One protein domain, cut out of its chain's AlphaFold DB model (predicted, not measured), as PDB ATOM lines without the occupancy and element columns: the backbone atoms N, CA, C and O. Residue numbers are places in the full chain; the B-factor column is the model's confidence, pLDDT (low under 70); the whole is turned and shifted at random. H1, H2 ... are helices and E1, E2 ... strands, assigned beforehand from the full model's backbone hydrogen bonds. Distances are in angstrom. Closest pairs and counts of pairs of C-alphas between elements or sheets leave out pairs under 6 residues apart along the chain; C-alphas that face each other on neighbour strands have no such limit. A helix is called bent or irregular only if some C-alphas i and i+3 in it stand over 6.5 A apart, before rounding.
ATOM      1  N   ALA A  39     291.684 200.035 266.431       58.66
ATOM      2  CA  ALA A  39     291.721 199.746 267.843       58.66
ATOM      3  C   ALA A  39     293.147 200.117 268.278       58.66
ATOM      4  O   ALA A  39     294.081 199.874 267.499       58.66
ATOM      5  N   PRO A  40     293.323 200.763 269.440       72.31
ATOM      6  CA  PRO A  40     294.636 201.220 269.871       72.31
ATOM      7  C   PRO A  40     295.658 200.099 269.683       72.31
ATOM      8  O   PRO A  40     295.333 198.936 269.946       72.31
ATOM      9  N   VAL A  41     296.857 200.413 269.193       77.12
ATOM     10  CA  VAL A  41     297.918 199.416 268.954       77.12
ATOM     11  C   VAL A  41     298.140 198.557 270.203       77.12
ATOM     12  O   VAL A  41     298.413 197.366 270.103       77.12
ATOM     13  N   GLU A  42     297.922 199.139 271.380       81.75
ATOM     14  CA  GLU A  42     297.903 198.477 272.678       81.75
ATOM     15  C   GLU A  42     296.903 197.314 272.737       81.75
ATOM     16  O   GLU A  42     297.286 196.222 273.128       81.75
ATOM     17  N   SER A  43     295.661 197.506 272.286       81.31
ATOM     18  CA  SER A  43     294.634 196.451 272.266       81.31
ATOM     19  C   SER A  43     294.956 195.323 271.282       81.31
ATOM     20  O   SER A  43     294.659 194.160 271.550       81.31
ATOM     21  N   PHE A  44     295.599 195.644 270.153       86.00
ATOM     22  CA  PHE A  44     296.101 194.621 269.238       86.00
ATOM     23  C   PHE A  44     297.224 193.823 269.899       86.00
ATOM     24  O   PHE A  44     297.160 192.599 269.899       86.00
ATOM     25  N   ASN A  45     298.209 194.511 270.485       87.38
ATOM     26  CA  ASN A  45     299.357 193.903 271.156       87.38
ATOM     27  C   ASN A  45     298.945 193.040 272.353       87.38
ATOM     28  O   ASN A  45     299.475 191.946 272.514       87.38
ATOM     29  N   GLU A  46     297.991 193.506 273.155       88.19
ATOM     30  CA  GLU A  46     297.399 192.748 274.257       88.19
ATOM     31  C   GLU A  46     296.731 191.476 273.732       88.19
ATOM     32  O   GLU A  46     297.049 190.381 274.191       88.19
ATOM     33  N   ALA A  47     295.892 191.597 272.698       86.44
ATOM     34  CA  ALA A  47     295.232 190.444 272.105       86.44
ATOM     35  C   ALA A  47     296.243 189.442 271.530       86.44
ATOM     36  O   ALA A  47     296.171 188.257 271.842       86.44
ATOM     37  N   ILE A  48     297.208 189.863 270.704       90.06
ATOM     38  CA  ILE A  48     298.185 188.916 270.136       90.06
ATOM     39  C   ILE A  48     299.150 188.358 271.189       90.06
ATOM     40  O   ILE A  48     299.675 187.270 270.973       90.06
ATOM     41  N   GLY A  49     299.365 189.070 272.300       90.50
ATOM     42  CA  GLY A  49     300.232 188.664 273.404       90.50
ATOM     43  C   GLY A  49     299.638 187.589 274.317       90.50
ATOM     44  O   GLY A  49     300.382 187.010 275.103       90.50
ATOM     45  N   GLU A  50     298.340 187.289 274.195       89.00
ATOM     46  CA  GLU A  50     297.651 186.260 274.994       89.00
ATOM     47  C   GLU A  50     298.246 184.853 274.776       89.00
ATOM     48  O   GLU A  50     298.263 184.044 275.699       89.00
ATOM     49  N   TYR A  51     298.788 184.570 273.583       90.81
ATOM     50  CA  TYR A  51     299.388 183.274 273.250       90.81
ATOM     51  C   TYR A  51     300.785 183.448 272.649       90.81
ATOM     52  O   TYR A  51     301.001 184.376 271.862       90.81
ATOM     53  N   PRO A  52     301.730 182.531 272.931       90.06
ATOM     54  CA  PRO A  52     303.013 182.498 272.244       90.06
ATOM     55  C   PRO A  52     302.820 182.408 270.729       90.06
ATOM     56  O   PRO A  52     302.039 181.597 270.222       90.06
ATOM     57  N   ARG A  53     303.542 183.250 269.987       92.88
ATOM     58  CA  ARG A  53     303.457 183.319 268.526       92.88
ATOM     59  C   ARG A  53     304.843 183.402 267.922       92.88
ATOM     60  O   ARG A  53     305.639 184.271 268.269       92.88
ATOM     61  N   GLN A  54     305.100 182.533 266.957       95.62
ATOM     62  CA  GLN A  54     306.234 182.664 266.055       95.62
ATOM     63  C   GLN A  54     305.701 182.649 264.633       95.62
ATOM     64  O   GLN A  54     304.954 181.746 264.258       95.62
ATOM     65  N   VAL A  55     306.075 183.648 263.835       96.06
ATOM     66  CA  VAL A  55     305.615 183.774 262.449       96.06
ATOM     67  C   VAL A  55     306.769 183.952 261.477       96.06
ATOM     68  O   VAL A  55     307.867 184.371 261.837       96.06
ATOM     69  N   THR A  56     306.512 183.619 260.220       96.25
ATOM     70  CA  THR A  56     307.474 183.711 259.128       96.25
ATOM     71  C   THR A  56     306.766 184.012 257.814       96.25
ATOM     72  O   THR A  56     305.626 183.614 257.598       96.25
ATOM     73  N   TYR A  57     307.461 184.689 256.905       94.25
ATOM     74  CA  TYR A  57     306.990 184.920 255.536       94.25
ATOM     75  C   TYR A  57     307.174 183.696 254.629       94.25
ATOM     76  O   TYR A  57     306.663 183.660 253.511       94.25
ATOM     77  N   LEU A  58     307.935 182.693 255.082       93.12
ATOM     78  CA  LEU A  58     308.181 181.483 254.309       93.12
ATOM     79  C   LEU A  58     307.008 180.510 254.469       93.12
ATOM     80  O   LEU A  58     306.714 180.125 255.604       93.12
ATOM     81  N   PRO A  59     306.398 180.026 253.371       91.75
ATOM     82  CA  PRO A  59     305.355 179.015 253.451       91.75
ATOM     83  C   PRO A  59     305.821 177.791 254.233       91.75
ATOM     84  O   PRO A  59     306.809 177.134 253.876       91.75
ATOM     85  N   GLN A  60     305.084 177.493 255.294       92.56
ATOM     86  CA  GLN A  60     305.335 176.355 256.168       92.56
ATOM     87  C   GLN A  60     304.672 175.083 255.627       92.56
ATOM     88  O   GLN A  60     303.790 175.177 254.760       92.56
ATOM     89  N   PRO A  61     305.098 173.890 256.089       91.50
ATOM     90  CA  PRO A  61     304.393 172.648 255.795       91.50
ATOM     91  C   PRO A  61     302.899 172.782 256.110       91.50
ATOM     92  O   PRO A  61     302.537 173.420 257.094       91.50
ATOM     93  N   THR A  62     302.039 172.223 255.257       86.75
ATOM     94  CA  THR A  62     300.595 172.150 255.530       86.75
ATOM     95  C   THR A  62     300.212 170.719 255.864       86.75
ATOM     96  O   THR A  62     300.831 169.776 255.375       86.75
ATOM     97  N   VAL A  63     299.168 170.590 256.669       91.69
ATOM     98  CA  VAL A  63     298.549 169.322 257.073       91.69
ATOM     99  C   VAL A  63     297.258 169.023 256.311       91.69
ATOM    100  O   VAL A  63     296.554 168.056 256.603       91.69
ATOM    101  N   GLY A  64     296.907 169.900 255.370       84.75
ATOM    102  CA  GLY A  64     295.695 169.797 254.575       84.75
ATOM    103  C   GLY A  64     295.768 168.755 253.466       84.75
ATOM    104  O   GLY A  64     296.787 168.114 253.219       84.75
ATOM    105  N   PHE A  65     294.646 168.608 252.776       84.81
ATOM    106  CA  PHE A  65     294.460 167.650 251.698       84.81
ATOM    107  C   PHE A  65     295.130 168.083 250.388       84.81
ATOM    108  O   PHE A  65     295.417 169.256 250.131       84.81
ATOM    109  N   GLY A  66     295.314 167.104 249.501       84.31
ATOM    110  CA  GLY A  66     295.848 167.299 248.157       84.31
ATOM    111  C   GLY A  66     297.363 167.122 248.066       84.31
ATOM    112  O   GLY A  66     298.013 166.565 248.943       84.31
ATOM    113  N   THR A  67     297.939 167.561 246.948       79.44
ATOM    114  CA  THR A  67     299.375 167.388 246.660       79.44
ATOM    115  C   THR A  67     300.240 168.520 247.208       79.44
ATOM    116  O   THR A  67     301.470 168.444 247.130       79.44
ATOM    117  N   SER A  68     299.624 169.586 247.730       75.06
ATOM    118  CA  SER A  68     300.366 170.709 248.293       75.06
ATOM    119  C   SER A  68     300.981 170.293 249.618       75.06
ATOM    120  O   SER A  68     300.279 170.030 250.582       75.06
ATOM    121  N   ARG A  69     302.312 170.274 249.679       82.81
ATOM    122  CA  ARG A  69     303.050 169.974 250.917       82.81
ATOM    123  C   ARG A  69     303.251 171.201 251.806       82.81
ATOM    124  O   ARG A  69     303.851 171.095 252.868       82.81
ATOM    125  N   LYS A  70     302.819 172.377 251.345       87.31
ATOM    126  CA  LYS A  70     302.979 173.667 252.024       87.31
ATOM    127  C   LYS A  70     301.694 174.489 251.940       87.31
ATOM    128  O   LYS A  70     300.806 174.171 251.142       87.31
ATOM    129  N   GLY A  71     301.612 175.544 252.749       82.69
ATOM    130  CA  GLY A  71     300.596 176.589 252.593       82.69
ATOM    131  C   GLY A  71     300.601 177.215 251.184       82.69
ATOM    132  O   GLY A  71     301.522 176.945 250.400       82.69
ATOM    133  N   PRO A  72     299.594 178.044 250.838       87.81
ATOM    134  CA  PRO A  72     299.546 178.718 249.544       87.81
ATOM    135  C   PRO A  72     300.812 179.551 249.390       87.81
ATOM    136  O   PRO A  72     301.382 179.983 250.391       87.81
ATOM    137  N   ARG A  73     301.274 179.781 248.163       86.62
ATOM    138  CA  ARG A  73     302.408 180.688 247.971       86.62
ATOM    139  C   ARG A  73     301.979 182.115 248.340       86.62
ATOM    140  O   ARG A  73     300.816 182.446 248.105       86.62
ATOM    141  N   PRO A  74     302.871 182.959 248.888       88.06
ATOM    142  CA  PRO A  74     302.501 184.306 249.315       88.06
ATOM    143  C   PRO A  74     301.905 185.137 248.173       88.06
ATOM    144  O   PRO A  74     300.967 185.893 248.388       88.06
ATOM    145  N   GLU A  75     302.390 184.949 246.943       88.44
ATOM    146  CA  GLU A  75     301.882 185.629 245.748       88.44
ATOM    147  C   GLU A  75     300.504 185.140 245.261       88.44
ATOM    148  O   GLU A  75     299.861 185.827 244.469       88.44
ATOM    149  N   ASP A  76     300.050 183.968 245.716       89.44
ATOM    150  CA  ASP A  76     298.763 183.376 245.331       89.44
ATOM    151  C   ASP A  76     297.639 183.715 246.325       89.44
ATOM    152  O   ASP A  76     296.476 183.400 246.069       89.44
ATOM    153  N   LEU A  77     297.968 184.342 247.460       93.19
ATOM    154  CA  LEU A  77     297.002 184.728 248.480       93.19
ATOM    155  C   LEU A  77     297.075 186.225 248.767       93.19
ATOM    156  O   LEU A  77     298.004 186.721 249.398       93.19
ATOM    157  N   VAL A  78     296.024 186.935 248.373       94.75
ATOM    158  CA  VAL A  78     295.840 188.339 248.746       94.75
ATOM    159  C   VAL A  78     295.454 188.405 250.224       94.75
ATOM    160  O   VAL A  78     294.433 187.847 250.615       94.75
ATOM    161  N   VAL A  79     296.232 189.095 251.058       92.44
ATOM    162  CA  VAL A  79     295.898 189.271 252.484       92.44
ATOM    163  C   VAL A  79     294.725 190.233 252.650       92.44
ATOM    164  O   VAL A  79     293.667 189.852 253.149       92.44
ATOM    165  N   ALA A  80     294.872 191.455 252.145       89.94
ATOM    166  CA  ALA A  80     293.821 192.460 252.108       89.94
ATOM    167  C   ALA A  80     293.815 193.160 250.746       89.94
ATOM    168  O   ALA A  80     294.846 193.265 250.077       89.94
ATOM    169  N   ARG A  81     292.635 193.614 250.321       82.44
ATOM    170  CA  ARG A  81     292.470 194.362 249.062       82.44
ATOM    171  C   ARG A  81     292.664 195.862 249.266       82.44
ATOM    172  O   ARG A  81     293.074 196.558 248.345       82.44
ATOM    173  N   THR A  82     292.383 196.336 250.474       81.50
ATOM    174  CA  THR A  82     292.466 197.735 250.895       81.50
ATOM    175  C   THR A  82     293.030 197.814 252.319       81.50
ATOM    176  O   THR A  82     293.194 196.793 252.991       81.50
ATOM    177  N   GLY A  83     293.358 199.021 252.783       82.50
ATOM    178  CA  GLY A  83     293.884 199.248 254.134       82.50
ATOM    179  C   GLY A  83     295.382 198.963 254.288       82.50
ATOM    180  O   GLY A  83     296.105 198.777 253.311       82.50
ATOM    181  N   SER A  84     295.854 198.961 255.536       81.62
ATOM    182  CA  SER A  84     297.278 198.840 255.893       81.62
ATOM    183  C   SER A  84     297.910 197.500 255.494       81.62
ATOM    184  O   SER A  84     299.105 197.450 255.208       81.62
ATOM    185  N   ALA A  85     297.115 196.431 255.418       85.06
ATOM    186  CA  ALA A  85     297.564 195.101 255.006       85.06
ATOM    187  C   ALA A  85     297.518 194.871 253.481       85.06
ATOM    188  O   ALA A  85     297.864 193.787 253.004       85.06
ATOM    189  N   ALA A  86     297.082 195.858 252.686       88.50
ATOM    190  CA  ALA A  86     297.026 195.714 251.235       88.50
ATOM    191  C   ALA A  86     298.429 195.506 250.643       88.50
ATOM    192  O   ALA A  86     299.366 196.251 250.930       88.50
ATOM    193  N   GLY A  87     298.572 194.474 249.807       88.88
ATOM    194  CA  GLY A  87     299.851 194.101 249.192       88.88
ATOM    195  C   GLY A  87     300.852 193.415 250.131       88.88
ATOM    196  O   GLY A  87     301.927 193.033 249.670       88.88
ATOM    197  N   GLN A  88     300.514 193.224 251.411       91.38
ATOM    198  CA  GLN A  88     301.352 192.460 252.331       91.38
ATOM    199  C   GLN A  88     301.224 190.954 252.049       91.38
ATOM    200  O   GLN A  88     300.126 190.478 251.740       91.38
ATOM    201  N   PRO A  89     302.324 190.187 252.145       94.25
ATOM    202  CA  PRO A  89     302.261 188.734 252.094       94.25
ATOM    203  C   PRO A  89     301.628 188.166 253.378       94.25
ATOM    204  O   PRO A  89     301.735 188.783 254.440       94.25
ATOM    205  N   PRO A  90     301.010 186.973 253.322       96.06
ATOM    206  CA  PRO A  90     300.551 186.286 254.524       96.06
ATOM    207  C   PRO A  90     301.724 185.924 255.443       96.06
ATOM    208  O   PRO A  90     302.819 185.582 254.986       96.06
ATOM    209  N   LEU A  91     301.463 185.947 256.747       96.69
ATOM    210  CA  LEU A  91     302.369 185.473 257.784       96.69
ATOM    211  C   LEU A  91     301.953 184.072 258.224       96.69
ATOM    212  O   LEU A  91     300.849 183.847 258.717       96.69
ATOM    213  N   TYR A  92     302.857 183.116 258.038       96.94
ATOM    214  CA  TYR A  92     302.650 181.726 258.419       96.94
ATOM    215  C   TYR A  92     303.136 181.505 259.838       96.94
ATOM    216  O   TYR A  92     304.195 182.000 260.222       96.94
ATOM    217  N   ARG A  93     302.398 180.706 260.594       96.31
ATOM    218  CA  ARG A  93     302.817 180.242 261.911       96.31
ATOM    219  C   ARG A  93     304.018 179.300 261.781       96.31
ATOM    220  O   ARG A  93     303.968 178.334 261.026       96.31
ATOM    221  N   ALA A  94     305.074 179.580 262.535       95.81
ATOM    222  CA  ALA A  94     306.280 178.762 262.663       95.81
ATOM    223  C   ALA A  94     306.305 177.933 263.958       95.81
ATOM    224  O   ALA A  94     307.027 176.940 264.029       95.81
ATOM    225  N   ASP A  95     305.520 178.323 264.965       95.06
ATOM    226  CA  ASP A  95     305.340 177.532 266.179       95.06
ATOM    227  C   ASP A  95     304.467 176.286 265.937       95.06
ATOM    228  O   ASP A  95     303.844 176.104 264.883       95.06
ATOM    229  N   ARG A  96     304.456 175.393 266.928       95.62
ATOM    230  CA  ARG A  96     303.643 174.170 266.929       95.62
ATOM    231  C   ARG A  96     302.727 174.104 268.146       95.62
ATOM    232  O   ARG A  96     302.429 173.004 268.602       95.62
ATOM    233  N   GLU A  97     302.307 175.270 268.641       95.12
ATOM    234  CA  GLU A  97     301.365 175.373 269.758       95.12
ATOM    235  C   GLU A  97     300.068 174.605 269.449       95.12
ATOM    236  O   GLU A  97     299.681 174.510 268.270       95.12
ATOM    237  N   PRO A  98     299.370 174.073 270.461       96.56
ATOM    238  CA  PRO A  98     298.074 173.440 270.265       96.56
ATOM    239  C   PRO A  98     297.097 174.351 269.514       96.56
ATOM    240  O   PRO A  98     297.092 175.573 269.674       96.56
ATOM    241  N   LEU A  99     296.282 173.738 268.663       97.31
ATOM    242  CA  LEU A  99     295.180 174.396 267.976       97.31
ATOM    243  C   LEU A  99     293.874 173.685 268.286       97.31
ATOM    244  O   LEU A  99     293.825 172.463 268.428       97.31
ATOM    245  N   TYR A 100     292.808 174.468 268.302       97.00
ATOM    246  CA  TYR A 100     291.468 174.019 268.618       97.00
ATOM    247  C   TYR A 100     290.515 174.414 267.503       97.00
ATOM    248  O   TYR A 100     290.685 175.440 266.838       97.00
ATOM    249  N   ARG A 101     289.496 173.592 267.273       95.94
ATOM    250  CA  ARG A 101     288.410 173.936 266.359       95.94
ATOM    251  C   ARG A 101     287.075 173.507 266.933       95.94
ATOM    252  O   ARG A 101     286.860 172.324 267.178       95.94
ATOM    253  N   TRP A 102     286.176 174.475 267.046       93.69
ATOM    254  CA  TRP A 102     284.769 174.250 267.340       93.69
ATOM    255  C   TRP A 102     284.018 173.899 266.052       93.69
ATOM    256  O   TRP A 102     284.111 174.606 265.046       93.69
ATOM    257  N   ASP A 103     283.313 172.771 266.053       93.75
ATOM    258  CA  ASP A 103     282.542 172.286 264.904       93.75
ATOM    259  C   ASP A 103     281.288 171.537 265.387       93.75
ATOM    260  O   ASP A 103     281.270 170.971 266.479       93.75
ATOM    261  N   SER A 104     280.226 171.520 264.582       92.50
ATOM    262  CA  SER A 104     279.005 170.741 264.863       92.50
ATOM    263  C   SER A 104     279.047 169.335 264.272       92.50
ATOM    264  O   SER A 104     278.227 168.478 264.619       92.50
ATOM    265  N   ARG A 105     279.992 169.059 263.366       94.19
ATOM    266  CA  ARG A 105     280.163 167.719 262.807       94.19
ATOM    267  C   ARG A 105     280.654 166.764 263.882       94.19
ATOM    268  O   ARG A 105     281.513 167.099 264.693       94.19
ATOM    269  N   ARG A 106     280.107 165.550 263.854       95.31
ATOM    270  CA  ARG A 106     280.387 164.504 264.842       95.31
ATOM    271  C   ARG A 106     281.797 163.924 264.686       95.31
ATOM    272  O   ARG A 106     282.279 163.834 263.553       95.31
ATOM    273  N   PRO A 107     282.369 163.376 265.774       97.00
ATOM    274  CA  PRO A 107     283.687 162.741 265.761       97.00
ATOM    275  C   PRO A 107     283.844 161.674 264.682       97.00
ATOM    276  O   PRO A 107     284.851 161.640 263.994       97.00
ATOM    277  N   ALA A 108     282.817 160.845 264.461       97.06
ATOM    278  CA  ALA A 108     282.863 159.781 263.458       97.06
ATOM    279  C   ALA A 108     283.141 160.299 262.032       97.06
ATOM    280  O   ALA A 108     283.780 159.608 261.242       97.06
ATOM    281  N   VAL A 109     282.682 161.515 261.712       97.44
ATOM    282  CA  VAL A 109     282.926 162.167 260.418       97.44
ATOM    283  C   VAL A 109     284.324 162.775 260.402       97.44
ATOM    284  O   VAL A 109     285.121 162.469 259.525       97.44
ATOM    285  N   ILE A 110     284.663 163.591 261.401       98.00
ATOM    286  CA  ILE A 110     285.945 164.310 261.409       98.00
ATOM    287  C   ILE A 110     287.140 163.368 261.573       98.00
ATOM    288  O   ILE A 110     288.164 163.563 260.932       98.00
ATOM    289  N   PHE A 111     287.028 162.312 262.371       98.06
ATOM    290  CA  PHE A 111     288.109 161.343 262.538       98.06
ATOM    291  C   PHE A 111     288.317 160.474 261.296       98.06
ATOM    292  O   PHE A 111     289.424 160.003 261.072       98.06
ATOM    293  N   SER A 112     287.295 160.268 260.463       97.00
ATOM    294  CA  SER A 112     287.451 159.499 259.223       97.00
ATOM    295  C   SER A 112     287.886 160.365 258.039       97.00
ATOM    296  O   SER A 112     288.751 159.961 257.265       97.00
ATOM    297  N   GLU A 113     287.316 161.560 257.900       97.12
ATOM    298  CA  GLU A 113     287.496 162.416 256.721       97.12
ATOM    299  C   GLU A 113     288.459 163.583 256.947       97.12
ATOM    300  O   GLU A 113     288.965 164.156 255.981       97.12
ATOM    301  N   GLY A 114     288.688 163.953 258.206       97.81
ATOM    302  CA  GLY A 114     289.389 165.156 258.629       97.81
ATOM    303  C   GLY A 114     288.540 166.407 258.423       97.81
ATOM    304  O   GLY A 114     287.339 166.364 258.149       97.81
ATOM    305  N   PHE A 115     289.176 167.564 258.538       97.88
ATOM    306  CA  PHE A 115     288.534 168.836 258.251       97.88
ATOM    307  C   PHE A 115     288.713 169.219 256.791       97.88
ATOM    308  O   PHE A 115     289.640 169.948 256.442       97.88
ATOM    309  N   GLN A 116     287.806 168.750 255.940       96.75
ATOM    310  CA  GLN A 116     287.768 169.153 254.537       96.75
ATOM    311  C   GLN A 116     287.373 170.633 254.395       96.75
ATOM    312  O   GLN A 116     286.458 171.090 255.096       96.75
ATOM    313  N   PRO A 117     288.025 171.390 253.493       95.62
ATOM    314  CA  PRO A 117     287.561 172.721 253.130       95.62
ATOM    315  C   PRO A 117     286.220 172.640 252.392       95.62
ATOM    316  O   PRO A 117     285.892 171.633 251.767       95.62
ATOM    317  N   LYS A 118     285.443 173.723 252.422       94.56
ATOM    318  CA  LYS A 118     284.139 173.764 251.737       94.56
ATOM    319  C   LYS A 118     284.255 173.931 250.220       94.56
ATOM    320  O   LYS A 118     283.314 173.638 249.492       94.56
ATOM    321  N   SER A 119     285.389 174.435 249.746       94.69
ATOM    322  CA  SER A 119     285.682 174.641 248.330       94.69
ATOM    323  C   SER A 119     287.170 174.444 248.079       94.69
ATOM    324  O   SER A 119     287.990 174.600 248.977       94.69
ATOM    325  N   ASP A 120     287.541 174.152 246.839       91.38
ATOM    326  CA  ASP A 120     288.942 174.093 246.438       91.38
ATOM    327  C   ASP A 120     289.547 175.454 246.076       91.38
ATOM    328  O   ASP A 120     290.767 175.552 245.908       91.38
ATOM    329  N   ALA A 121     288.720 176.494 245.960       91.88
ATOM    330  CA  ALA A 121     289.149 177.823 245.551       91.88
ATOM    331  C   ALA A 121     289.779 178.616 246.707       91.88
ATOM    332  O   ALA A 121     289.301 178.583 247.843       91.88
ATOM    333  N   ALA A 122     290.830 179.383 246.404       91.56
ATOM    334  CA  ALA A 122     291.312 180.417 247.314       91.56
ATOM    335  C   ALA A 122     290.211 181.469 247.540       91.56
ATOM    336  O   ALA A 122     289.465 181.772 246.602       91.56
ATOM    337  N   PRO A 123     290.110 182.063 248.742       93.19
ATOM    338  CA  PRO A 123     289.261 183.226 248.917       93.19
ATOM    339  C   PRO A 123     289.810 184.412 248.114       93.19
ATOM    340  O   PRO A 123     290.987 184.476 247.757       93.19
ATOM    341  N   SER A 124     288.942 185.386 247.863       92.88
ATOM    342  CA  SER A 124     289.278 186.615 247.142       92.88
ATOM    343  C   SER A 124     290.311 187.491 247.878       92.88
ATOM    344  O   SER A 124     291.046 188.248 247.236       92.88
ATOM    345  N   SER A 125     290.347 187.382 249.209       94.44
ATOM    346  CA  SER A 125     291.430 187.774 250.110       94.44
ATOM    347  C   SER A 125     291.268 187.083 251.474       94.44
ATOM    348  O   SER A 125     290.187 186.576 251.789       94.44
ATOM    349  N   LEU A 126     292.312 187.077 252.309       93.88
ATOM    350  CA  LEU A 126     292.233 186.588 253.691       93.88
ATOM    351  C   LEU A 126     291.254 187.427 254.527       93.88
ATOM    352  O   LEU A 126     290.437 186.881 255.261       93.88
ATOM    353  N   GLN A 127     291.278 188.750 254.359       91.94
ATOM    354  CA  GLN A 127     290.321 189.661 254.990       91.94
ATOM    355  C   GLN A 127     288.872 189.304 254.624       91.94
ATOM    356  O   GLN A 127     287.999 189.268 255.487       91.94
ATOM    357  N   TYR A 128     288.615 188.997 253.350       90.88
ATOM    358  CA  TYR A 128     287.285 188.612 252.884       90.88
ATOM    359  C   TYR A 128     286.837 187.262 253.458       90.88
ATOM    360  O   TYR A 128     285.673 187.121 253.835       90.88
ATOM    361  N   HIS A 129     287.754 186.293 253.563       91.19
ATOM    362  CA  HIS A 129     287.494 185.014 254.229       91.19
ATOM    363  C   HIS A 129     287.010 185.223 255.670       91.19
ATOM    364  O   HIS A 129     285.963 184.689 256.040       91.19
ATOM    365  N   GLN A 130     287.718 186.064 256.429       89.94
ATOM    366  CA  GLN A 130     287.362 186.422 257.803       89.94
ATOM    367  C   GLN A 130     285.982 187.094 257.895       89.94
ATOM    368  O   GLN A 130     285.124 186.687 258.677       89.94
ATOM    369  N   MET A 131     285.721 188.090 257.045       85.81
ATOM    370  CA  MET A 131     284.489 188.882 257.115       85.81
ATOM    371  C   MET A 131     283.230 188.116 256.704       85.81
ATOM    372  O   MET A 131     282.194 188.239 257.358       85.81
ATOM    373  N   GLN A 132     283.283 187.385 255.588       83.31
ATOM    374  CA  GLN A 132     282.078 186.836 254.954       83.31
ATOM    375  C   GLN A 132     281.882 185.339 255.200       83.31
ATOM    376  O   GLN A 132     280.859 184.791 254.793       83.31
ATOM    377  N   ARG A 133     282.825 184.672 255.885       79.00
ATOM    378  CA  ARG A 133     282.795 183.217 256.129       79.00
ATOM    379  C   ARG A 133     282.574 182.413 254.841       79.00
ATOM    380  O   ARG A 133     281.856 181.412 254.828       79.00
ATOM    381  N   THR A 134     283.179 182.883 253.755       85.00
ATOM    382  CA  THR A 134     282.982 182.348 252.408       85.00
ATOM    383  C   THR A 134     283.530 180.932 252.286       85.00
ATOM    384  O   THR A 134     284.616 180.620 252.790       85.00
ATOM    385  N   ASP A 135     282.810 180.094 251.545       92.88
ATOM    386  CA  ASP A 135     283.279 178.771 251.155       92.88
ATOM    387  C   ASP A 135     284.597 178.897 250.381       92.88
ATOM    388  O   ASP A 135     284.687 179.547 249.339       92.88
ATOM    389  N   SER A 136     285.649 178.298 250.925       94.88
ATOM    390  CA  SER A 136     287.008 178.427 250.408       94.88
ATOM    391  C   SER A 136     287.841 177.206 250.774       94.88
ATOM    392  O   SER A 136     287.398 176.340 251.534       94.88
ATOM    393  N   ALA A 137     289.068 177.177 250.257       94.69
ATOM    394  CA  ALA A 137     290.100 176.196 250.561       94.69
ATOM    395  C   ALA A 137     290.699 176.337 251.968       94.69
ATOM    396  O   ALA A 137     291.670 175.654 252.275       94.69
ATOM    397  N   MET A 138     290.174 177.223 252.811       95.31
ATOM    398  CA  MET A 138     290.679 177.463 254.159       95.31
ATOM    399  C   MET A 138     289.774 176.821 255.207       95.31
ATOM    400  O   MET A 138     288.549 176.839 255.086       95.31
ATOM    401  N   VAL A 139     290.395 176.272 256.249       96.25
ATOM    402  CA  VAL A 139     289.711 175.822 257.464       96.25
ATOM    403  C   VAL A 139     290.326 176.526 258.662       96.25
ATOM    404  O   VAL A 139     291.533 176.445 258.880       96.25
ATOM    405  N   SER A 140     289.475 177.188 259.437       96.19
ATOM    406  CA  SER A 140     289.851 177.950 260.623       96.19
ATOM    407  C   SER A 140     290.068 177.073 261.850       96.19
ATOM    408  O   SER A 140     289.265 176.187 262.144       96.19
ATOM    409  N   PHE A 141     291.119 177.381 262.589       96.69
ATOM    410  CA  PHE A 141     291.409 176.909 263.935       96.69
ATOM    411  C   PHE A 141     291.706 178.125 264.814       96.69
ATOM    412  O   PHE A 141     291.922 179.225 264.310       96.69
ATOM    413  N   THR A 142     291.740 177.935 266.123       96.06
ATOM    414  CA  THR A 142     292.107 178.963 267.095       96.06
ATOM    415  C   THR A 142     293.181 178.441 268.041       96.06
ATOM    416  O   THR A 142     293.270 177.240 268.288       96.06
ATOM    417  N   ARG A 143     294.011 179.344 268.569       95.31
ATOM    418  CA  ARG A 143     294.914 179.040 269.692       95.31
ATOM    419  C   ARG A 143     294.173 178.980 271.033       95.31
ATOM    420  O   ARG A 143     294.718 178.447 271.990       95.31
ATOM    421  N   LYS A 144     292.949 179.512 271.101       92.38
ATOM    422  CA  LYS A 144     292.140 179.535 272.321       92.38
ATOM    423  C   LYS A 144     291.564 178.155 272.609       92.38
ATOM    424  O   LYS A 144     290.814 177.618 271.797       92.38
ATOM    425  N   GLU A 145     291.913 177.596 273.761       90.50
ATOM    426  CA  GLU A 145     291.354 176.322 274.222       90.50
ATOM    427  C   GLU A 145     289.866 176.461 274.565       90.50
ATOM    428  O   GLU A 145     289.037 175.654 274.137       90.50
ATOM    429  N   GLU A 146     289.524 177.519 275.291       84.88
ATOM    430  CA  GLU A 146     288.151 177.870 275.635       84.88
ATOM    431  C   GLU A 146     287.658 178.978 274.694       84.88
ATOM    432  O   GLU A 146     288.409 179.909 274.384       84.88
ATOM    433  N   PRO A 147     286.414 178.909 274.204       73.12
ATOM    434  CA  PRO A 147     285.863 179.976 273.392       73.12
ATOM    435  C   PRO A 147     285.494 181.160 274.282       73.12
ATOM    436  O   PRO A 147     285.521 181.094 275.514       73.12
ATOM    437  N   GLU A 148     285.092 182.261 273.657       67.81
ATOM    438  CA  GLU A 148     284.564 183.385 274.420       67.81
ATOM    439  C   GLU A 148     283.283 182.966 275.168       67.81
ATOM    440  O   GLU A 148     282.434 182.233 274.658       67.81
ATOM    441  N   HIS A 149     283.152 183.385 276.429       54.28
ATOM    442  CA  HIS A 149     282.071 182.930 277.306       54.28
ATOM    443  C   HIS A 149     280.689 183.012 276.631       54.28
ATOM    444  O   HIS A 149     280.245 184.076 276.198       54.28
ATOM    445  N   GLY A 150     279.986 181.875 276.575       53.88
ATOM    446  CA  GLY A 150     278.632 181.781 276.023       53.88
ATOM    447  C   GLY A 150     278.543 181.696 274.494       53.88
ATOM    448  O   GLY A 150     277.434 181.751 273.959       53.88
ATOM    449  N   THR A 151     279.660 181.547 273.769       60.00
ATOM    450  CA  THR A 151     279.646 181.397 272.301       60.00
ATOM    451  C   THR A 151     279.779 179.957 271.815       60.00
ATOM    452  O   THR A 151     279.593 179.738 270.625       60.00
ATOM    453  N   LEU A 152     279.980 178.967 272.690       58.84
ATOM    454  CA  LEU A 152     280.160 177.542 272.345       58.84
ATOM    455  C   LEU A 152     279.194 177.027 271.265       58.84
ATOM    456  O   LEU A 152     279.601 176.608 270.180       58.84
ATOM    457  N   HIS A 153     277.889 177.137 271.521       57.97
ATOM    458  CA  HIS A 153     276.848 176.706 270.579       57.97
ATOM    459  C   HIS A 153     276.720 177.619 269.362       57.97
ATOM    460  O   HIS A 153     276.323 177.177 268.286       57.97
ATOM    461  N   ARG A 154     277.081 178.900 269.505       59.31
ATOM    462  CA  ARG A 154     277.110 179.865 268.401       59.31
ATOM    463  C   ARG A 154     278.269 179.588 267.442       59.31
ATOM    464  O   ARG A 154     278.125 179.811 266.241       59.31
ATOM    465  N   GLU A 155     279.396 179.113 267.957       60.41
ATOM    466  CA  GLU A 155     280.580 178.735 267.190       60.41
ATOM    467  C   GLU A 155     280.396 177.372 266.525       60.41
ATOM    468  O   GLU A 155     280.692 177.236 265.338       60.41
ATOM    469  N   ALA A 156     279.811 176.397 267.230       60.34
ATOM    470  CA  ALA A 156     279.454 175.105 266.642       60.34
ATOM    471  C   ALA A 156     278.276 175.205 265.648       60.34
ATOM    472  O   ALA A 156     278.224 174.472 264.658       60.34
ATOM    473  N   GLY A 157     277.333 176.120 265.892       63.00
ATOM    474  CA  GLY A 157     276.104 176.290 265.114       63.00
ATOM    475  C   GLY A 157     274.989 175.297 265.463       63.00
ATOM    476  O   GLY A 157     273.996 175.241 264.739       63.00
ATOM    477  N   THR A 158     275.143 174.509 266.535       68.50
ATOM    478  CA  THR A 158     274.161 173.515 267.000       68.50
ATOM    479  C   THR A 158     274.163 173.353 268.523       68.50
ATOM    480  O   THR A 158     275.124 173.720 269.196       68.50
ATOM    481  N   ASP A 159     273.113 172.716 269.047       72.69
ATOM    482  CA  ASP A 159     272.946 172.373 270.471       72.69
ATOM    483  C   ASP A 159     274.045 171.444 271.019       72.69
ATOM    484  O   ASP A 159     274.297 171.423 272.216       72.69
ATOM    485  N   ASN A 160     274.739 170.708 270.146       72.06
ATOM    486  CA  ASN A 160     275.955 169.977 270.502       72.06
ATOM    487  C   ASN A 160     277.169 170.736 269.962       72.06
ATOM    488  O   ASN A 160     277.177 171.108 268.786       72.06
ATOM    489  N   ALA A 161     278.185 170.946 270.795       88.44
ATOM    490  CA  ALA A 161     279.434 171.579 270.390       88.44
ATOM    491  C   ALA A 161     280.594 170.597 270.570       88.44
ATOM    492  O   ALA A 161     280.712 169.946 271.606       88.44
ATOM    493  N   TYR A 162     281.443 170.477 269.552       93.38
ATOM    494  CA  TYR A 162     282.633 169.637 269.601       93.38
ATOM    495  C   TYR A 162     283.878 170.505 269.483       93.38
ATOM    496  O   TYR A 162     284.044 171.198 268.475       93.38
ATOM    497  N   ARG A 163     284.766 170.432 270.478       95.44
ATOM    498  CA  ARG A 163     286.117 170.989 270.404       95.44
ATOM    499  C   ARG A 163     287.078 169.911 269.966       95.44
ATOM    500  O   ARG A 163     287.377 168.989 270.715       95.44
ATOM    501  N   TYR A 164     287.598 170.046 268.762       97.12
ATOM    502  CA  TYR A 164     288.655 169.179 268.270       97.12
ATOM    503  C   TYR A 164     290.015 169.736 268.666       97.12
ATOM    504  O   TYR A 164     290.258 170.931 268.491       97.12
ATOM    505  N   VAL A 165     290.888 168.863 269.170       97.81
ATOM    506  CA  VAL A 165     292.224 169.215 269.663       97.81
ATOM    507  C   VAL A 165     293.279 168.740 268.671       97.81
ATOM    508  O   VAL A 165     293.355 167.554 268.336       97.81
ATOM    509  N   ALA A 166     294.105 169.671 268.209       98.00
ATOM    510  CA  ALA A 166     295.206 169.434 267.292       98.00
ATOM    511  C   ALA A 166     296.521 169.889 267.967       98.00
ATOM    512  O   ALA A 166     296.952 171.034 267.806       98.00
ATOM    513  N   PRO A 167     297.153 169.019 268.777       97.06
ATOM    514  CA  PRO A 167     298.139 169.424 269.785       97.06
ATOM    515  C   PRO A 167     299.495 169.847 269.213       97.06
ATOM    516  O   PRO A 167     300.261 170.517 269.896       97.06
ATOM    517  N   SER A 168     299.839 169.445 267.984       95.31
ATOM    518  CA  SER A 168     301.103 169.856 267.360       95.31
ATOM    519  C   SER A 168     301.046 169.837 265.839       95.31
ATOM    520  O   SER A 168     301.569 168.950 265.158       95.31
ATOM    521  N   VAL A 169     300.424 170.871 265.287       94.75
ATOM    522  CA  VAL A 169     300.256 171.023 263.840       94.75
ATOM    523  C   VAL A 169     301.311 171.979 263.279       94.75
ATOM    524  O   VAL A 169     301.469 173.080 263.801       94.75
ATOM    525  N   PRO A 170     302.063 171.621 262.227       94.88
ATOM    526  CA  PRO A 170     302.931 172.577 261.553       94.88
ATOM    527  C   PRO A 170     302.138 173.563 260.681       94.88
ATOM    528  O   PRO A 170     301.130 173.215 260.060       94.88
ATOM    529  N   GLY A 171     302.660 174.784 260.573       95.12
ATOM    530  CA  GLY A 171     302.185 175.784 259.623       95.12
ATOM    531  C   GLY A 171     300.817 176.372 259.956       95.12
ATOM    532  O   GLY A 171     300.478 176.583 261.115       95.12
ATOM    533  N   GLY A 172     300.056 176.679 258.905       96.56
ATOM    534  CA  GLY A 172     298.879 177.546 258.990       96.56
ATOM    535  C   GLY A 172     299.244 179.025 258.831       96.56
ATOM    536  O   GLY A 172     300.405 179.417 258.964       96.56
ATOM    537  N   ILE A 173     298.260 179.841 258.469       97.25
ATOM    538  CA  ILE A 173     298.402 181.295 258.332       97.25
ATOM    539  C   ILE A 173     297.859 181.930 259.603       97.25
ATOM    540  O   ILE A 173     296.705 181.701 259.954       97.25
ATOM    541  N   ASP A 174     298.687 182.720 260.277       97.06
ATOM    542  CA  ASP A 174     298.288 183.462 261.466       97.06
ATOM    543  C   ASP A 174     297.530 184.719 261.024       97.06
ATOM    544  O   ASP A 174     298.108 185.642 260.437       97.06
ATOM    545  N   VAL A 175     296.213 184.727 261.229       95.31
ATOM    546  CA  VAL A 175     295.326 185.733 260.632       95.31
ATOM    547  C   VAL A 175     295.508 187.093 261.289       95.31
ATOM    548  O   VAL A 175     295.591 188.101 260.586       95.31
ATOM    549  N   ALA A 176     295.637 187.120 262.616       93.69
ATOM    550  CA  ALA A 176     295.871 188.351 263.363       93.69
ATOM    551  C   ALA A 176     297.189 189.007 262.931       93.69
ATOM    552  O   ALA A 176     297.212 190.201 262.631       93.69
ATOM    553  N   MET A 177     298.259 188.213 262.821       94.88
ATOM    554  CA  MET A 177     299.558 188.717 262.379       94.88
ATOM    555  C   MET A 177     299.535 189.151 260.911       94.88
ATOM    556  O   MET A 177     300.093 190.191 260.581       94.88
ATOM    557  N   SER A 178     298.864 188.397 260.034       94.88
ATOM    558  CA  SER A 178     298.780 188.725 258.604       94.88
ATOM    559  C   SER A 178     297.985 190.007 258.342       94.88
ATOM    560  O   SER A 178     298.397 190.827 257.529       94.88
ATOM    561  N   LEU A 179     296.838 190.181 259.007       92.12
ATOM    562  CA  LEU A 179     295.965 191.342 258.803       92.12
ATOM    563  C   LEU A 179     296.403 192.572 259.610       92.12
ATOM    564  O   LEU A 179     296.041 193.685 259.236       92.12
ATOM    565  N   GLY A 180     297.138 192.390 260.712       87.44
ATOM    566  CA  GLY A 180     297.638 193.487 261.544       87.44
ATOM    567  C   GLY A 180     296.531 194.343 262.168       87.44
ATOM    568  O   GLY A 180     296.689 195.554 262.294       87.44
ATOM    569  N   THR A 181     295.384 193.742 262.504       82.62
ATOM    570  CA  THR A 181     294.214 194.451 263.046       82.62
ATOM    571  C   THR A 181     293.642 193.752 264.274       82.62
ATOM    572  O   THR A 181     293.563 192.523 264.330       82.62
ATOM    573  N   ALA A 182     293.198 194.535 265.262       77.69
ATOM    574  CA  ALA A 182     292.605 194.007 266.490       77.69
ATOM    575  C   ALA A 182     291.211 193.402 266.283       77.69
ATOM    576  O   ALA A 182     290.799 192.554 267.074       77.69
ATOM    577  N   SER A 183     290.502 193.789 265.213       78.00
ATOM    578  CA  SER A 183     289.107 193.392 264.969       78.00
ATOM    579  C   SER A 183     288.886 191.879 264.963       78.00
ATOM    580  O   SER A 183     287.773 191.435 265.220       78.00
ATOM    581  N   TYR A 184     289.940 191.095 264.720       78.69
ATOM    582  CA  TYR A 184     289.908 189.630 264.740       78.69
ATOM    583  C   TYR A 184     291.019 189.014 265.596       78.69
ATOM    584  O   TYR A 184     291.114 187.793 265.694       78.69
ATOM    585  N   ALA A 185     291.853 189.837 266.240       87.81
ATOM    586  CA  ALA A 185     292.960 189.343 267.052       87.81
ATOM    587  C   ALA A 185     292.454 188.497 268.228       87.81
ATOM    588  O   ALA A 185     293.030 187.454 268.514       87.81
ATOM    589  N   HIS A 186     291.320 188.870 268.827       87.12
ATOM    590  CA  HIS A 186     290.681 188.114 269.907       87.12
ATOM    591  C   HIS A 186     290.344 186.661 269.533       87.12
ATOM    592  O   HIS A 186     290.348 185.808 270.410       87.12
ATOM    593  N   GLN A 187     290.120 186.345 268.252       90.00
ATOM    594  CA  GLN A 187     289.823 184.973 267.819       90.00
ATOM    595  C   GLN A 187     291.063 184.080 267.796       90.00
ATOM    596  O   GLN A 187     290.928 182.861 267.738       90.00
ATOM    597  N   GLN A 188     292.264 184.673 267.803       94.62
ATOM    598  CA  GLN A 188     293.544 183.960 267.706       94.62
ATOM    599  C   GLN A 188     293.573 182.969 266.535       94.62
ATOM    600  O   GLN A 188     294.091 181.857 266.652       94.62
ATOM    601  N   GLU A 189     292.951 183.359 265.423       95.56
ATOM    602  CA  GLU A 189     292.678 182.442 264.331       95.56
ATOM    603  C   GLU A 189     293.961 182.061 263.581       95.56
ATOM    604  O   GLU A 189     294.782 182.908 263.207       95.56
ATOM    605  N   VAL A 190     294.081 180.764 263.314       96.94
ATOM    606  CA  VAL A 190     295.039 180.175 262.386       96.94
ATOM    607  C   VAL A 190     294.257 179.442 261.305       96.94
ATOM    608  O   VAL A 190     293.492 178.524 261.599       96.94
ATOM    609  N   VAL A 191     294.446 179.814 260.038       96.69
ATOM    610  CA  VAL A 191     293.769 179.140 258.919       96.69
ATOM    611  C   VAL A 191     294.699 178.155 258.227       96.69
ATOM    612  O   VAL A 191     295.816 178.486 257.819       96.69
ATOM    613  N   HIS A 192     294.223 176.924 258.058       96.75
ATOM    614  CA  HIS A 192     294.936 175.880 257.337       96.75
ATOM    615  C   HIS A 192     294.466 175.784 255.890       96.75
ATOM    616  O   HIS A 192     293.276 175.676 255.584       96.75
ATOM    617  N   TRP A 193     295.441 175.804 254.985       95.19
ATOM    618  CA  TRP A 193     295.208 175.646 253.560       95.19
ATOM    619  C   TRP A 193     294.932 174.197 253.209       95.19
ATOM    620  O   TRP A 193     295.732 173.312 253.517       95.19
ATOM    621  N   LYS A 194     293.818 174.000 252.509       95.12
ATOM    622  CA  LYS A 194     293.227 172.709 252.170       95.12
ATOM    623  C   LYS A 194     292.854 171.888 253.399       95.12
ATOM    624  O   LYS A 194     292.819 170.671 253.322       95.12
ATOM    625  N   GLY A 195     292.536 172.541 254.514       95.75
ATOM    626  CA  GLY A 195     292.014 171.854 255.686       95.75
ATOM    627  C   GLY A 195     293.061 171.128 256.521       95.75
ATOM    628  O   GLY A 195     294.207 171.562 256.601       95.75
ATOM    629  N   MET A 196     292.645 170.042 257.172       97.50
ATOM    630  CA  MET A 196     293.487 169.242 258.065       97.50
ATOM    631  C   MET A 196     293.097 167.769 257.985       97.50
ATOM    632  O   MET A 196     291.926 167.421 258.129       97.50
ATOM    633  N   THR A 197     294.084 166.914 257.761       97.19
ATOM    634  CA  THR A 197     293.927 165.456 257.730       97.19
ATOM    635  C   THR A 197     293.672 164.878 259.133       97.19
ATOM    636  O   THR A 197     294.073 165.487 260.130       97.19
ATOM    637  N   PRO A 198     292.979 163.725 259.245       97.69
ATOM    638  CA  PRO A 198     292.640 163.141 260.541       97.69
ATOM    639  C   PRO A 198     293.830 162.868 261.455       97.69
ATOM    640  O   PRO A 198     293.700 162.961 262.669       97.69
ATOM    641  N   ASP A 199     294.988 162.527 260.899       97.56
ATOM    642  CA  ASP A 199     296.151 162.090 261.663       97.56
ATOM    643  C   ASP A 199     296.779 163.201 262.520       97.56
ATOM    644  O   ASP A 199     297.549 162.915 263.441       97.56
ATOM    645  N   HIS A 200     296.400 164.458 262.281       97.69
ATOM    646  CA  HIS A 200     296.785 165.627 263.077       97.69
ATOM    647  C   HIS A 200     295.773 166.030 264.161       97.69
ATOM    648  O   HIS A 200     296.025 166.972 264.911       97.69
ATOM    649  N   ILE A 201     294.651 165.319 264.267       98.25
ATOM    650  CA  ILE A 201     293.604 165.562 265.262       98.25
ATOM    651  C   ILE A 201     293.744 164.487 266.339       98.25
ATOM    652  O   ILE A 201     293.593 163.308 266.036       98.25
ATOM    653  N   ALA A 202     294.042 164.868 267.580       98.12
ATOM    654  CA  ALA A 202     294.274 163.905 268.658       98.12
ATOM    655  C   ALA A 202     292.965 163.400 269.264       98.12
ATOM    656  O   ALA A 202     292.748 162.198 269.382       98.12
ATOM    657  N   ARG A 203     292.079 164.324 269.631       97.56
ATOM    658  CA  ARG A 203     290.823 164.004 270.308       97.56
ATOM    659  C   ARG A 203     289.754 165.046 270.033       97.56
ATOM    660  O   ARG A 203     289.991 166.060 269.370       97.56
ATOM    661  N   VAL A 204     288.575 164.778 270.567       97.56
ATOM    662  CA  VAL A 204     287.453 165.702 270.593       97.56
ATOM    663  C   VAL A 204     286.809 165.713 271.968       97.56
ATOM    664  O   VAL A 204     286.499 164.663 272.528       97.56
ATOM    665  N   ASP A 205     286.573 166.916 272.462       95.31
ATOM    666  CA  ASP A 205     285.852 167.186 273.691       95.31
ATOM    667  C   ASP A 205     284.421 167.593 273.292       95.31
ATOM    668  O   ASP A 205     284.209 168.546 272.536       95.31
ATOM    669  N   ALA A 206     283.431 166.809 273.707       93.62
ATOM    670  CA  ALA A 206     282.021 167.006 273.393       93.62
ATOM    671  C   ALA A 206     281.313 167.710 274.548       93.62
ATOM    672  O   ALA A 206     281.390 167.256 275.691       93.62
ATOM    673  N   TYR A 207     280.575 168.766 274.225       90.25
ATOM    674  CA  TYR A 207     279.875 169.606 275.187       90.25
ATOM    675  C   TYR A 207     278.364 169.552 274.972       90.25
ATOM    676  O   TYR A 207     277.890 169.500 273.828       90.25
ATOM    677  N   ASP A 208     277.620 169.567 276.074       87.56
ATOM    678  CA  ASP A 208     276.163 169.687 276.059       87.56
ATOM    679  C   ASP A 208     275.696 171.146 275.917       87.56
ATOM    680  O   ASP A 208     276.504 172.070 275.872       87.56
ATOM    681  N   VAL A 209     274.373 171.345 275.877       83.75
ATOM    682  CA  VAL A 209     273.707 172.661 275.766       83.75
ATOM    683  C   VAL A 209     274.017 173.633 276.908       83.75
ATOM    684  O   VAL A 209     273.774 174.833 276.775       83.75
ATOM    685  N   ASN A 210     274.512 173.126 278.038       84.62
ATOM    686  CA  ASN A 210     274.907 173.924 279.192       84.62
ATOM    687  C   ASN A 210     276.401 174.239 279.167       84.62
ATOM    688  O   ASN A 210     276.907 174.810 280.131       84.62
ATOM    689  N   SER A 211     277.094 173.907 278.069       84.75
ATOM    690  CA  SER A 211     278.538 174.070 277.942       84.75
ATOM    691  C   SER A 211     279.336 173.193 278.912       84.75
ATOM    692  O   SER A 211     280.487 173.500 279.217       84.75
ATOM    693  N   GLU A 212     278.754 172.086 279.377       87.06
ATOM    694  CA  GLU A 212     279.443 171.112 280.218       87.06
ATOM    695  C   GLU A 212     280.084 170.022 279.355       87.06
ATOM    696  O   GLU A 212     279.474 169.499 278.419       87.06
ATOM    697  N   LEU A 213     281.332 169.669 279.673       90.31
ATOM    698  CA  LEU A 213     282.039 168.568 279.025       90.31
ATOM    699  C   LEU A 213     281.355 167.241 279.381       90.31
ATOM    700  O   LEU A 213     281.402 166.802 280.529       90.31
ATOM    701  N   VAL A 214     280.765 166.574 278.390       94.19
ATOM    702  CA  VAL A 214     280.065 165.293 278.584       94.19
ATOM    703  C   VAL A 214     280.886 164.081 278.169       94.19
ATOM    704  O   VAL A 214     280.667 162.982 278.678       94.19
ATOM    705  N   ALA A 215     281.821 164.253 277.237       94.81
ATOM    706  CA  ALA A 215     282.703 163.181 276.799       94.81
ATOM    707  C   ALA A 215     283.985 163.741 276.185       94.81
ATOM    708  O   ALA A 215     283.943 164.730 275.464       94.81
ATOM    709  N   ALA A 216     285.096 163.041 276.394       96.25
ATOM    710  CA  ALA A 216     286.304 163.184 275.593       96.25
ATOM    711  C   ALA A 216     286.499 161.885 274.807       96.25
ATOM    712  O   ALA A 216     286.382 160.793 275.369       96.25
ATOM    713  N   VAL A 217     286.724 161.991 273.499       97.44
ATOM    714  CA  VAL A 217     286.875 160.833 272.612       97.44
ATOM    715  C   VAL A 217     288.169 160.956 271.828       97.44
ATOM    716  O   VAL A 217     288.369 161.904 271.069       97.44
ATOM    717  N   ASP A 218     289.020 159.956 271.983       98.12
ATOM    718  CA  ASP A 218     290.294 159.853 271.289       98.12
ATOM    719  C   ASP A 218     290.107 159.478 269.814       98.12
ATOM    720  O   ASP A 218     289.247 158.666 269.459       98.12
ATOM    721  N   ASN A 219     290.926 160.061 268.939       98.06
ATOM    722  CA  ASN A 219     290.924 159.750 267.518       98.06
ATOM    723  C   ASN A 219     291.790 158.509 267.227       98.06
ATOM    724  O   ASN A 219     293.022 158.598 267.267       98.06
ATOM    725  N   PRO A 220     291.203 157.367 266.828       97.56
ATOM    726  CA  PRO A 220     291.979 156.159 266.545       97.56
ATOM    727  C   PRO A 220     292.886 156.289 265.309       97.56
ATOM    728  O   PRO A 220     293.745 155.437 265.100       97.56
ATOM    729  N   TYR A 221     292.701 157.328 264.488       97.56
ATOM    730  CA  TYR A 221     293.491 157.586 263.284       97.56
ATOM    731  C   TYR A 221     294.597 158.629 263.489       97.56
ATOM    732  O   TYR A 221     295.311 158.932 262.535       97.56
ATOM    733  N   ALA A 222     294.752 159.187 264.698       96.56
ATOM    734  CA  ALA A 222     295.823 160.139 264.976       96.56
ATOM    735  C   ALA A 222     297.204 159.480 264.807       96.56
ATOM    736  O   ALA A 222     297.409 158.320 265.178       96.56
ATOM    737  N   SER A 223     298.172 160.218 264.261       96.69
ATOM    738  CA  SER A 223     299.544 159.721 264.135       96.69
ATOM    739  C   SER A 223     300.203 159.537 265.508       96.69
ATOM    740  O   SER A 223     299.812 160.152 266.503       96.69
ATOM    741  N   ALA A 224     301.269 158.735 265.565       96.31
ATOM    742  CA  ALA A 224     302.060 158.589 266.787       96.31
ATOM    743  C   ALA A 224     302.655 159.930 267.264       96.31
ATOM    744  O   ALA A 224     302.723 160.172 268.467       96.31
ATOM    745  N   GLU A 225     303.047 160.817 266.340       95.25
ATOM    746  CA  GLU A 225     303.543 162.161 266.674       95.25
ATOM    747  C   GLU A 225     302.444 163.003 267.337       95.25
ATOM    748  O   GLU A 225     302.696 163.661 268.347       95.25
ATOM    749  N   THR A 226     301.220 162.932 266.813       95.31
ATOM    750  CA  THR A 226     300.051 163.624 267.364       95.31
ATOM    751  C   THR A 226     299.714 163.119 268.765       95.31
ATOM    752  O   THR A 226     299.510 163.930 269.667       95.31
ATOM    753  N   TRP A 227     299.748 161.804 268.993       95.31
ATOM    754  CA  TRP A 227     299.537 161.234 270.328       95.31
ATOM    755  C   TRP A 227     300.628 161.615 271.327       95.31
ATOM    756  O   TRP A 227     300.327 161.983 272.460       95.31
ATOM    757  N   GLN A 228     301.897 161.597 270.916       95.81
ATOM    758  CA  GLN A 228     302.994 162.059 271.770       95.81
ATOM    759  C   GLN A 228     302.864 163.544 272.117       95.81
ATOM    760  O   GLN A 228     303.189 163.947 273.231       95.81
ATOM    761  N   ALA A 229     302.407 164.367 271.172       93.62
ATOM    762  CA  ALA A 229     302.124 165.770 271.432       93.62
ATOM    763  C   ALA A 229     300.964 165.950 272.416       93.62
ATOM    764  O   ALA A 229     301.091 166.758 273.332       93.62
ATOM    765  N   GLN A 230     299.887 165.171 272.275       94.50
ATOM    766  CA  GLN A 230     298.770 165.196 273.218       94.50
ATOM    767  C   GLN A 230     299.215 164.808 274.631       94.50
ATOM    768  O   GLN A 230     298.918 165.523 275.577       94.50
ATOM    769  N   ALA A 231     300.005 163.740 274.772       93.31
ATOM    770  CA  ALA A 231     300.506 163.303 276.073       93.31
ATOM    771  C   ALA A 231     301.378 164.373 276.759       93.31
ATOM    772  O   ALA A 231     301.283 164.561 277.971       93.31
ATOM    773  N   ARG A 232     302.202 165.106 275.993       94.81
ATOM    774  CA  ARG A 232     302.971 166.246 276.526       94.81
ATOM    775  C   ARG A 232     302.062 167.379 276.991       94.81
ATOM    776  O   ARG A 232     302.313 167.933 278.055       94.81
ATOM    777  N   LEU A 233     301.026 167.698 276.215       91.19
ATOM    778  CA  LEU A 233     300.041 168.712 276.585       91.19
ATOM    779  C   LEU A 233     299.318 168.320 277.881       91.19
ATOM    780  O   LEU A 233     299.295 169.102 278.823       91.19
ATOM    781  N   ASP A 234     298.827 167.083 277.979       91.25
ATOM    782  CA  ASP A 234     298.143 166.591 279.181       91.25
ATOM    783  C   ASP A 234     299.077 166.584 280.408       91.25
ATOM    784  O   ASP A 234     298.657 166.954 281.509       91.25
ATOM    785  N   GLN A 235     300.354 166.217 280.229       92.75
ATOM    786  CA  GLN A 235     301.368 166.291 281.284       92.75
ATOM    787  C   GLN A 235     301.595 167.734 281.748       92.75
ATOM    788  O   GLN A 235     301.640 167.979 282.954       92.75
ATOM    789  N   GLN A 236     301.714 168.681 280.816       90.19
ATOM    790  CA  GLN A 236     301.879 170.099 281.127       90.19
ATOM    791  C   GLN A 236     300.659 170.635 281.888       90.19
ATOM    792  O   GLN A 236     300.812 171.176 282.978       90.19
ATOM    793  N   THR A 237     299.439 170.371 281.412       88.12
ATOM    794  CA  THR A 237     298.203 170.766 282.106       88.12
ATOM    795  C   THR A 237     298.085 170.135 283.498       88.12
ATOM    796  O   THR A 237     297.547 170.743 284.427       88.12
ATOM    797  N   ALA A 238     298.549 168.895 283.685       87.19
ATOM    798  CA  ALA A 238     298.599 168.266 285.003       87.19
ATOM    799  C   ALA A 238     299.600 168.971 285.932       87.19
ATOM    800  O   ALA A 238     299.265 169.244 287.086       87.19
ATOM    801  N   GLN A 239     300.791 169.311 285.430       88.75
ATOM    802  CA  GLN A 239     301.791 170.079 286.176       88.75
ATOM    803  C   GLN A 239     301.252 171.458 286.565       88.75
ATOM    804  O   GLN A 239     301.294 171.809 287.743       88.75
ATOM    805  N   ASP A 240     300.660 172.190 285.623       84.06
ATOM    806  CA  ASP A 240     300.092 173.520 285.855       84.06
ATOM    807  C   ASP A 240     298.985 173.488 286.916       84.06
ATOM    808  O   ASP A 240     298.934 174.356 287.785       84.06
ATOM    809  N   ARG A 241     298.141 172.446 286.929       82.94
ATOM    810  CA  ARG A 241     297.126 172.252 287.980       82.94
ATOM    811  C   ARG A 241     297.737 171.989 289.352       82.94
ATOM    812  O   ARG A 241     297.235 172.518 290.342       82.94
ATOM    813  N   VAL A 242     298.804 171.195 289.430       87.06
ATOM    814  CA  VAL A 242     299.525 170.963 290.692       87.06
ATOM    815  C   VAL A 242     300.159 172.263 291.188       87.06
ATOM    816  O   VAL A 242     300.012 172.588 292.366       87.06
ATOM    817  N   TYR A 243     300.792 173.038 290.303       82.69
ATOM    818  CA  TYR A 243     301.344 174.352 290.642       82.69
ATOM    819  C   TYR A 243     300.256 175.326 291.104       82.69
ATOM    820  O   TYR A 243     300.398 175.939 292.159       82.69
ATOM    821  N   ALA A 244     299.142 175.424 290.379       78.25
ATOM    822  CA  ALA A 244     298.018 176.276 290.752       78.25
ATOM    823  C   ALA A 244     297.407 175.870 292.102       78.25
ATOM    824  O   ALA A 244     297.115 176.735 292.923       78.25
ATOM    825  N   ALA A 245     297.260 174.570 292.378       81.44
ATOM    826  CA  ALA A 245     296.770 174.079 293.666       81.44
ATOM    827  C   ALA A 245     297.755 174.366 294.811       81.44
ATOM    828  O   ALA A 245     297.331 174.751 295.899       81.44
ATOM    829  N   ALA A 246     299.060 174.220 294.573       81.12
ATOM    830  CA  ALA A 246     300.092 174.526 295.560       81.12
ATOM    831  C   ALA A 246     300.151 176.027 295.885       81.12
ATOM    832  O   ALA A 246     300.266 176.395 297.052       81.12
ATOM    833  N   CYS A 247     300.016 176.890 294.877       78.62
ATOM    834  CA  CYS A 247     300.022 178.343 295.050       78.62
ATOM    835  C   CYS A 247     298.678 178.890 295.569       78.62
ATOM    836  O   CYS A 247     298.650 179.893 296.276       78.62
ATOM    837  N   GLY A 248     297.560 178.234 295.242       60.22
ATOM    838  CA  GLY A 248     296.200 178.656 295.594       60.22
ATOM    839  C   GLY A 248     295.649 178.091 296.909       60.22
ATOM    840  O   GLY A 248     294.589 178.529 297.350       60.22
TER     841      GLY A 248
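Overview. This is residues 39 to 248 of the 411 residues of an uncharacterized protein of Streptomyces niveus NCIMB 11891 (UniProt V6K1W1). A strongly twisted sheet of four antiparallel strands, E1, E3, E5 and E6, makes one part of the domain; beside its edge strand E1 lies a two-strand ribbon, E2 and E4, with the short helices H3, H5, H6 and H1 gathered on that ribbon's side. The long helix H7 starts by the sheet and sticks out of the body with residues 235 to 248. The printed part has 210 residues, with seven named helices and six named strands in the order H1 E1 H2 H3 E2 H4 E3 H5 H6 E4 E5 E6 H7; the class is mixed, helices and strands, with under half of the residues in named elements. The whole is compact, with a radius of gyration of the C-alphas of 17.0 A and spans of 47 by 40 by 32 A.

Along the chain. The sheet holds E1, residues 99 to 103, E3, residues 161 to 166 and 16.2 A long, E5, residues 203 to 207, and E6, residues 213 to 218 and 14.3 A long. E1 begins at C-alpha 99 (295.180, 174.396, 267.976). E2 is residues 138 to 142, and E4 is residues 189 to 193. The helices are H1, residues 41 to 49, H2, 107 to 113, H3, 126 to 132, H4, 152 to 156, H5, 175 to 179, H6, 182 to 187, and H7, 224 to 248. H7 is 35.6 A long and ends at C-alpha 248 (296.200, 178.656, 295.594).

Arrangement. In the sheet's order E1, E3, E5, E6, N 101 and O 164 are 3.0 A apart, N 163 and O 205 2.8 A, and N 206 and O 215 2.8 A, within hydrogen-bond range; E5 and E6 form a hairpin. H2 and H7 only graze the sheet, with residues 107 to 111 and 226 to 230. H4 is on it at a height of 6.0 A, only just over none of its strands, with two C-alphas each on E1 and E3. The closest C-alphas of E1 and E2, Arg 101 and Phe 141, are 4.9 A apart. E2 and E4 are antiparallel, with N 141 and O 190 at 2.8 A. H3 and E2 are near each other, with 5 pairs of C-alphas within 10 A. H3 and H5 only just touch, with 3 pairs of C-alphas within 8 A, the closest being Gln 127 and Leu 179 at 7.0 A. H5 and H6 touch only at the corner, C-alphas 176 and 185 being closest at 4.8 A. H1 and H6 touch at a shallow tilt of 17 degrees, the same way, closest at the C-alphas of Phe 44 and Ala 182, 4.5 A. H6 is irregular: C-alphas 183 and 186 are 7.4 A apart. Every O i to N i+4 pair is within hydrogen-bond range in H1, H3, H4, H5 and H7, against 2 of 3 in H2 and 0 of 2 in H6, where 2 of 3 O i to N i+3 pairs are.

Size, cuts and confidence. The C-alphas farthest apart, of Ala 121 and Ala 246, are 51.3 A apart. The printed part has no cut. The links H1 to E1, 49 residues, and H2 to H3, 12 residues, are long. The pLDDT is under 70 at residues 39, 148 to 158 and 248.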